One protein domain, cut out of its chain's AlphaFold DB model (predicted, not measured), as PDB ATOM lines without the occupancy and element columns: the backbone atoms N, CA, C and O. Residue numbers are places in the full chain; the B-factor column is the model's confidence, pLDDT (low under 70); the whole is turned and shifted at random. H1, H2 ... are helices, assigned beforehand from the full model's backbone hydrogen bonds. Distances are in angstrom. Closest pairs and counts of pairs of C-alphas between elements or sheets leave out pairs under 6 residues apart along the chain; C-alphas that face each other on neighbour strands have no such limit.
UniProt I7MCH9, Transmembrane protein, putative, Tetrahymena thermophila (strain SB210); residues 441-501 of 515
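Overview. This is residues 441 to 501 of the 515 residues of the protein "Transmembrane protein, putative" of Tetrahymena thermophila (strain SB210) (UniProt I7MCH9). Look first for one long helix, H1, from whose last residue the chain folds back through a loop to near the middle of H1, where a second, shorter helix, H2, begins and runs on the opposite way. H2 and the first part of H1 spread from there like the arms of a narrow, open V, and their far parts, residues 488 to 500 of H2 and 441 to 448 of H1, stick out free. The printed part has 61 residues with two named helices, H1 then H2, and no named strand; its class is all helix. It is only just extended, close to loose, with a radius of gyration of the C-alphas of 16.2 A, and its outline is a rod of 54 by 22 by 12 A.

Along the chain. Find C-alpha 441 at (12.192, -34.173, 52.605); from there H1, residues 441 to 468, runs 40.5 A to C-alpha 468 at (-17.520, -38.621, 25.424). H2, residues 483 to 500, runs 26.2 A and ends with C-alpha 500 at (13.926, -54.974, 58.736).

Arrangement. Look at Phe 453 in H1 and Ser 483 in H2: their C-alphas, the closest of the two helices, are 6.6 A apart. H1 and H2 are close but not clearly touching, with 1 pair of C-alphas within 8 A. Their lines stand at a shallow tilt of 28 degrees, and they run opposite ways. In both H1 and H2, every O i to N i+4 pair is within hydrogen-bond range.

Size, cuts and confidence. The two C-alphas farthest apart, those of Leu 471 and Ile 501, are 54.1 A apart. The link from H1 to H2, residues 469 to 482, is long. The printed part has no cut. In the B-factor column, residues 471 to 486 and 497 to 501 of this model are under 70; the mean pLDDT of the printed part is 72.5.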
ATOM      1  N   LEU A 441      11.886 -33.587  53.916       86.00
ATOM      2  CA  LEU A 441      12.192 -34.173  52.605       86.00
ATOM      3  C   LEU A 441      11.140 -35.205  52.187       86.00
ATOM      4  O   LEU A 441      10.686 -35.192  51.044       86.00
ATOM      5  N   LEU A 442      10.714 -36.062  53.119       84.56
ATOM      6  CA  LEU A 442       9.653 -37.037  52.881       84.56
ATOM      7  C   LEU A 442       8.314 -36.337  52.599       84.56
ATOM      8  O   LEU A 442       7.612 -36.700  51.658       84.56
ATOM      9  N   GLY A 443       7.984 -35.291  53.363       86.50
ATOM     10  CA  GLY A 443       6.798 -34.466  53.140       86.50
ATOM     11  C   GLY A 443       6.809 -33.781  51.772       86.50
ATOM     12  O   GLY A 443       5.827 -33.850  51.037       86.50
ATOM     13  N   ALA A 444       7.938 -33.188  51.379       86.56
ATOM     14  CA  ALA A 444       8.119 -32.575  50.067       86.56
ATOM     15  C   ALA A 444       7.987 -33.604  48.932       86.56
ATOM     16  O   ALA A 444       7.318 -33.336  47.934       86.56
ATOM     17  N   TYR A 445       8.555 -34.801  49.106       84.12
ATOM     18  CA  TYR A 445       8.404 -35.908  48.163       84.12
ATOM     19  C   TYR A 445       6.938 -36.347  48.026       84.12
ATOM     20  O   TYR A 445       6.446 -36.521  46.906       84.12
ATOM     21  N   PHE A 446       6.197 -36.454  49.131       79.88
ATOM     22  CA  PHE A 446       4.769 -36.772  49.085       79.88
ATOM     23  C   PHE A 446       3.944 -35.677  48.400       79.88
ATOM     24  O   PHE A 446       3.084 -35.984  47.580       79.88
ATOM     25  N   ILE A 447       4.231 -34.399  48.653       84.25
ATOM     26  CA  ILE A 447       3.550 -33.288  47.971       84.25
ATOM     27  C   ILE A 447       3.853 -33.303  46.466       84.25
ATOM     28  O   ILE A 447       2.945 -33.141  45.650       84.25
ATOM     29  N   PHE A 448       5.111 -33.531  46.082       82.44
ATOM     30  CA  PHE A 448       5.514 -33.624  44.678       82.44
ATOM     31  C   PHE A 448       4.809 -34.775  43.957       82.44
ATOM     32  O   PHE A 448       4.217 -34.578  42.895       82.44
ATOM     33  N   THR A 449       4.822 -35.966  44.554       76.38
ATOM     34  CA  THR A 449       4.149 -37.145  43.993       76.38
ATOM     35  C   THR A 449       2.633 -36.945  43.902       76.38
ATOM     36  O   THR A 449       2.045 -37.292  42.878       76.38
ATOM     37  N   MET A 450       2.006 -36.293  44.889       77.25
ATOM     38  CA  MET A 450       0.591 -35.904  44.828       77.25
ATOM     39  C   MET A 450       0.299 -34.898  43.712       77.25
ATOM     40  O   MET A 450      -0.703 -35.037  43.017       77.25
ATOM     41  N   LYS A 451       1.172 -33.913  43.482       81.38
ATOM     42  CA  LYS A 451       0.997 -32.950  42.384       81.38
ATOM     43  C   LYS A 451       1.063 -33.628  41.015       81.38
ATOM     44  O   LYS A 451       0.163 -33.437  40.204       81.38
ATOM     45  N   VAL A 452       2.077 -34.468  40.788       77.62
ATOM     46  CA  VAL A 452       2.207 -35.256  39.548       77.62
ATOM     47  C   VAL A 452       0.971 -36.131  39.332       77.62
ATOM     48  O   VAL A 452       0.463 -36.218  38.215       77.62
ATOM     49  N   PHE A 453       0.454 -36.734  40.405       75.62
ATOM     50  CA  PHE A 453      -0.768 -37.525  40.361       75.62
ATOM     51  C   PHE A 453      -1.998 -36.692  39.969       75.62
ATOM     52  O   PHE A 453      -2.743 -37.092  39.076       75.62
ATOM     53  N   VAL A 454      -2.202 -35.520  40.581       79.12
ATOM     54  CA  VAL A 454      -3.329 -34.624  40.265       79.12
ATOM     55  C   VAL A 454      -3.260 -34.127  38.819       79.12
ATOM     56  O   VAL A 454      -4.276 -34.148  38.125       79.12
ATOM     57  N   ASP A 455      -2.081 -33.740  38.330       77.31
ATOM     58  CA  ASP A 455      -1.904 -33.269  36.951       77.31
ATOM     59  C   ASP A 455      -2.210 -34.382  35.931       77.31
ATOM     60  O   ASP A 455      -2.937 -34.160  34.954       77.31
ATOM     61  N   GLN A 456      -1.734 -35.607  36.185       73.25
ATOM     62  CA  GLN A 456      -2.066 -36.779  35.367       73.25
ATOM     63  C   GLN A 456      -3.559 -37.119  35.430       73.25
ATOM     64  O   GLN A 456      -4.166 -37.432  34.402       73.25
ATOM     65  N   PHE A 457      -4.178 -37.000  36.606       76.19
ATOM     66  CA  PHE A 457      -5.606 -37.235  36.789       76.19
ATOM     67  C   PHE A 457      -6.453 -36.220  36.008       76.19
ATOM     68  O   PHE A 457      -7.345 -36.621  35.261       76.19
ATOM     69  N   ILE A 458      -6.145 -34.920  36.093       77.62
ATOM     70  CA  ILE A 458      -6.843 -33.866  35.335       77.62
ATOM     71  C   ILE A 458      -6.700 -34.099  33.827       77.62
ATOM     72  O   ILE A 458      -7.684 -33.983  33.093       77.62
ATOM     73  N   PHE A 459      -5.502 -34.449  33.348       76.06
ATOM     74  CA  PHE A 459      -5.273 -34.765  31.937       76.06
ATOM     75  C   PHE A 459      -6.103 -35.972  31.477       76.06
ATOM     76  O   PHE A 459      -6.771 -35.909  30.443       76.06
ATOM     77  N   SER A 460      -6.126 -37.042  32.274       72.50
ATOM     78  CA  SER A 460      -6.929 -38.239  32.006       72.50
ATOM     79  C   SER A 460      -8.428 -37.919  31.950       72.50
ATOM     80  O   SER A 460      -9.110 -38.314  31.001       72.50
ATOM     81  N   GLN A 461      -8.937 -37.110  32.889       75.50
ATOM     82  CA  GLN A 461     -10.338 -36.674  32.907       75.50
ATOM     83  C   GLN A 461     -10.689 -35.781  31.709       75.50
ATOM     84  O   GLN A 461     -11.721 -35.991  31.073       75.50
ATOM     85  N   ARG A 462      -9.827 -34.827  31.327       76.62
ATOM     86  CA  ARG A 462     -10.034 -33.998  30.122       76.62
ATOM     87  C   ARG A 462     -10.129 -34.861  28.862       76.62
ATOM     88  O   ARG A 462     -11.061 -34.692  28.081       76.62
ATOM     89  N   CYS A 463      -9.220 -35.820  28.695       70.75
ATOM     90  CA  CYS A 463      -9.253 -36.773  27.584       70.75
ATOM     91  C   CYS A 463     -10.511 -37.660  27.614       70.75
ATOM     92  O   CYS A 463     -11.086 -37.946  26.562       70.75
ATOM     93  N   TYR A 464     -10.970 -38.063  28.802       74.06
ATOM     94  CA  TYR A 464     -12.199 -38.836  28.982       74.06
ATOM     95  C   TYR A 464     -13.450 -38.051  28.553       74.06
ATOM     96  O   TYR A 464     -14.235 -38.549  27.744       74.06
ATOM     97  N   TYR A 465     -13.608 -36.803  29.008       76.94
ATOM     98  CA  TYR A 465     -14.751 -35.965  28.625       76.94
ATOM     99  C   TYR A 465     -14.713 -35.553  27.144       76.94
ATOM    100  O   TYR A 465     -15.741 -35.630  26.472       76.94
ATOM    101  N   LEU A 466     -13.542 -35.215  26.588       74.62
ATOM    102  CA  LEU A 466     -13.387 -34.928  25.150       74.62
ATOM    103  C   LEU A 466     -13.755 -36.131  24.267       74.62
ATOM    104  O   LEU A 466     -14.334 -35.960  23.191       74.62
ATOM    105  N   ARG A 467     -13.478 -37.352  24.743       72.94
ATOM    106  CA  ARG A 467     -13.896 -38.595  24.086       72.94
ATOM    107  C   ARG A 467     -15.412 -38.794  24.141       72.94
ATOM    108  O   ARG A 467     -15.995 -39.195  23.137       72.94
ATOM    109  N   ILE A 468     -16.055 -38.516  25.278       75.50
ATOM    110  CA  ILE A 468     -17.520 -38.621  25.424       75.50
ATOM    111  C   ILE A 468     -18.247 -37.635  24.502       75.50
ATOM    112  O   ILE A 468     -19.253 -37.996  23.897       75.50
ATOM    113  N   ILE A 469     -17.704 -36.429  24.328       80.25
ATOM    114  CA  ILE A 469     -18.275 -35.379  23.467       80.25
ATOM    115  C   ILE A 469     -17.986 -35.646  21.965       80.25
ATOM    116  O   ILE A 469     -18.447 -34.911  21.098       80.25
ATOM    117  N   LYS A 470     -17.272 -36.735  21.621       71.56
ATOM    118  CA  LYS A 470     -16.914 -37.156  20.245       71.56
ATOM    119  C   LYS A 470     -16.136 -36.113  19.428       71.56
ATOM    120  O   LYS A 470     -16.105 -36.186  18.203       71.56
ATOM    121  N   LEU A 471     -15.472 -35.174  20.099       67.94
ATOM    122  CA  LEU A 471     -14.731 -34.087  19.457       67.94
ATOM    123  C   LEU A 471     -13.364 -34.560  18.926       67.94
ATOM    124  O   LEU A 471     -12.864 -34.023  17.943       67.94
ATOM    125  N   ILE A 472     -12.767 -35.589  19.549       68.81
ATOM    126  CA  ILE A 472     -11.486 -36.199  19.147       68.81
ATOM    127  C   ILE A 472     -11.541 -37.726  19.396       68.81
ATOM    128  O   ILE A 472     -11.913 -38.143  20.499       68.81
ATOM    129  N   PRO A 473     -11.150 -38.590  18.435       62.62
ATOM    130  CA  PRO A 473     -11.129 -40.043  18.616       62.62
ATOM    131  C   PRO A 473      -9.885 -40.494  19.403       62.62
ATOM    132  O   PRO A 473      -8.917 -41.002  18.844       62.62
ATOM    133  N   ILE A 474      -9.895 -40.311  20.727       65.44
ATOM    134  CA  ILE A 474      -8.800 -40.762  21.605       65.44
ATOM    135  C   ILE A 474      -9.041 -42.223  22.029       65.44
ATOM    136  O   ILE A 474     -10.065 -42.547  22.642       65.44
ATOM    137  N   SER A 475      -8.097 -43.128  21.732       62.31
ATOM    138  CA  SER A 475      -8.171 -44.544  22.137       62.31
ATOM    139  C   SER A 475      -7.870 -44.714  23.636       62.31
ATOM    140  O   SER A 475      -7.035 -43.994  24.188       62.31
ATOM    141  N   LYS A 476      -8.500 -45.698  24.301       58.75
ATOM    142  CA  LYS A 476      -8.280 -45.992  25.738       58.75
ATOM    143  C   LYS A 476      -6.815 -46.361  26.055       58.75
ATOM    144  O   LYS A 476      -6.379 -46.141  27.175       58.75
ATOM    145  N   ASN A 477      -6.059 -46.839  25.060       58.47
ATOM    146  CA  ASN A 477      -4.652 -47.243  25.185       58.47
ATOM    147  C   ASN A 477      -3.656 -46.077  25.019       58.47
ATOM    148  O   ASN A 477      -2.448 -46.287  25.065       58.47
ATOM    149  N   SER A 478      -4.146 -44.851  24.819       57.66
ATOM    150  CA  SER A 478      -3.316 -43.654  24.594       57.66
ATOM    151  C   SER A 478      -2.946 -42.922  25.893       57.66
ATOM    152  O   SER A 478      -2.166 -41.975  25.865       57.66
ATOM    153  N   ILE A 479      -3.531 -43.326  27.028       62.28
ATOM    154  CA  ILE A 479      -3.365 -42.679  28.335       62.28
ATOM    155  C   ILE A 479      -2.369 -43.512  29.149       62.28
ATOM    156  O   ILE A 479      -2.701 -44.594  29.630       62.28
ATOM    157  N   LYS A 480      -1.130 -43.027  29.277       60.00
ATOM    158  CA  LYS A 480      -0.091 -43.643  30.116       60.00
ATOM    159  C   LYS A 480      -0.302 -43.242  31.580       60.00
ATOM    160  O   LYS A 480       0.239 -42.229  32.011       60.00
ATOM    161  N   ASP A 481      -1.076 -44.023  32.330       61.50
ATOM    162  CA  ASP A 481      -1.235 -43.854  33.779       61.50
ATOM    163  C   ASP A 481      -0.473 -44.958  34.535       61.50
ATOM    164  O   ASP A 481      -0.903 -46.110  34.586       61.50
ATOM    165  N   TYR A 482       0.689 -44.604  35.096       65.19
ATOM    166  CA  TYR A 482       1.539 -45.503  35.893       65.19
ATOM    167  C   TYR A 482       1.442 -45.232  37.407       65.19
ATOM    168  O   TYR A 482       2.178 -45.828  38.194       65.19
ATOM    169  N   SER A 483       0.536 -44.353  37.842       64.56
ATOM    170  CA  SER A 483       0.408 -43.924  39.244       64.56
ATOM    171  C   SER A 483       0.207 -45.086  40.226       64.56
ATOM    172  O   SER A 483       0.904 -45.186  41.239       64.56
ATOM    173  N   GLY A 484      -0.681 -46.028  39.893       66.00
ATOM    174  CA  GLY A 484      -0.955 -47.207  40.718       66.00
ATOM    175  C   GLY A 484       0.242 -48.156  40.870       66.00
ATOM    176  O   GLY A 484       0.359 -48.842  41.885       66.00
ATOM    177  N   PHE A 485       1.158 -48.174  39.897       68.75
ATOM    178  CA  PHE A 485       2.391 -48.960  39.966       68.75
ATOM    179  C   PHE A 485       3.397 -48.338  40.948       68.75
ATOM    180  O   PHE A 485       3.936 -49.044  41.799       68.75
ATOM    181  N   TYR A 486       3.580 -47.014  40.908       67.06
ATOM    182  CA  TYR A 486       4.475 -46.308  41.834       67.06
ATOM    183  C   TYR A 486       3.986 -46.349  43.288       67.06
ATOM    184  O   TYR A 486       4.791 -46.556  44.197       67.06
ATOM    185  N   ILE A 487       2.674 -46.226  43.519       72.81
ATOM    186  CA  ILE A 487       2.089 -46.353  44.865       72.81
ATOM    187  C   ILE A 487       2.319 -47.762  45.425       72.81
ATOM    188  O   ILE A 487       2.685 -47.904  46.592       72.81
ATOM    189  N   LYS A 488       2.171 -48.808  44.598       74.75
ATOM    190  CA  LYS A 488       2.465 -50.185  45.020       74.75
ATOM    191  C   LYS A 488       3.925 -50.362  45.424       74.75
ATOM    192  O   LYS A 488       4.160 -50.887  46.505       74.75
ATOM    193  N   ILE A 489       4.884 -49.879  44.627       75.56
ATOM    194  CA  ILE A 489       6.318 -49.953  44.969       75.56
ATOM    195  C   ILE A 489       6.592 -49.303  46.330       75.56
ATOM    196  O   ILE A 489       7.290 -49.878  47.162       75.56
ATOM    197  N   LEU A 490       6.017 -48.126  46.573       74.88
ATOM    198  CA  LEU A 490       6.213 -47.388  47.817       74.88
ATOM    199  C   LEU A 490       5.611 -48.115  49.031       74.88
ATOM    200  O   LEU A 490       6.270 -48.225  50.063       74.88
ATOM    201  N   ILE A 491       4.401 -48.668  48.905       77.94
ATOM    202  CA  ILE A 491       3.772 -49.464  49.973       77.94
ATOM    203  C   ILE A 491       4.602 -50.716  50.273       77.94
ATOM    204  O   ILE A 491       4.859 -51.011  51.439       77.94
ATOM    205  N   THR A 492       5.068 -51.425  49.242       80.06
ATOM    206  CA  THR A 492       5.906 -52.617  49.421       80.06
ATOM    207  C   THR A 492       7.238 -52.269  50.086       80.06
ATOM    208  O   THR A 492       7.684 -52.994  50.972       80.06
ATOM    209  N   TYR A 493       7.847 -51.132  49.734       80.12
ATOM    210  CA  TYR A 493       9.057 -50.647  50.396       80.12
ATOM    211  C   TYR A 493       8.827 -50.368  51.888       80.12
ATOM    212  O   TYR A 493       9.613 -50.824  52.718       80.12
ATOM    213  N   PHE A 494       7.731 -49.693  52.254       74.31
ATOM    214  CA  PHE A 494       7.411 -49.444  53.664       74.31
ATOM    215  C   PHE A 494       7.163 -50.742  54.443       74.31
ATOM    216  O   PHE A 494       7.713 -50.911  55.532       74.31
ATOM    217  N   GLN A 495       6.420 -51.687  53.866       75.62
ATOM    218  CA  GLN A 495       6.170 -52.996  54.478       75.62
ATOM    219  C   GLN A 495       7.470 -53.786  54.711       75.62
ATOM    220  O   GLN A 495       7.657 -54.358  55.782       75.62
ATOM    221  N   LEU A 496       8.400 -53.767  53.750       71.69
ATOM    222  CA  LEU A 496       9.717 -54.398  53.899       71.69
ATOM    223  C   LEU A 496      10.597 -53.672  54.924       71.69
ATOM    224  O   LEU A 496      11.275 -54.319  55.719       71.69
ATOM    225  N   SER A 497      10.560 -52.338  54.961       69.06
ATOM    226  CA  SER A 497      11.323 -51.557  55.943       69.06
ATOM    227  C   SER A 497      10.873 -51.826  57.385       69.06
ATOM    228  O   SER A 497      11.708 -51.893  58.283       69.06
ATOM    229  N   GLN A 498       9.575 -52.070  57.604       66.44
ATOM    230  CA  GLN A 498       9.028 -52.428  58.912       66.44
ATOM    231  C   GLN A 498       9.480 -53.820  59.379       66.44
ATOM    232  O   GLN A 498       9.663 -54.029  60.574       66.44
ATOM    233  N   LEU A 499       9.697 -54.762  58.457       63.03
ATOM    234  CA  LEU A 499      10.232 -56.090  58.780       63.03
ATOM    235  C   LEU A 499      11.732 -56.054  59.119       63.03
ATOM    236  O   LEU A 499      12.195 -56.867  59.914       63.03
ATOM    237  N   LEU A 500      12.480 -55.118  58.530       50.69
ATOM    238  CA  LEU A 500      13.926 -54.974  58.736       50.69
ATOM    239  C   LEU A 500      14.282 -54.190  60.007       50.69
ATOM    240  O   LEU A 500      15.351 -54.402  60.575       50.69
ATOM    241  N   ILE A 501      13.400 -53.306  60.478       53.53
ATOM    242  CA  ILE A 501      13.566 -52.589  61.748       53.53
ATOM    243  C   ILE A 501      12.820 -53.370  62.834       53.53
ATOM    244  O   ILE A 501      11.709 -53.018  63.227       53.53
TER     245      ILE A 501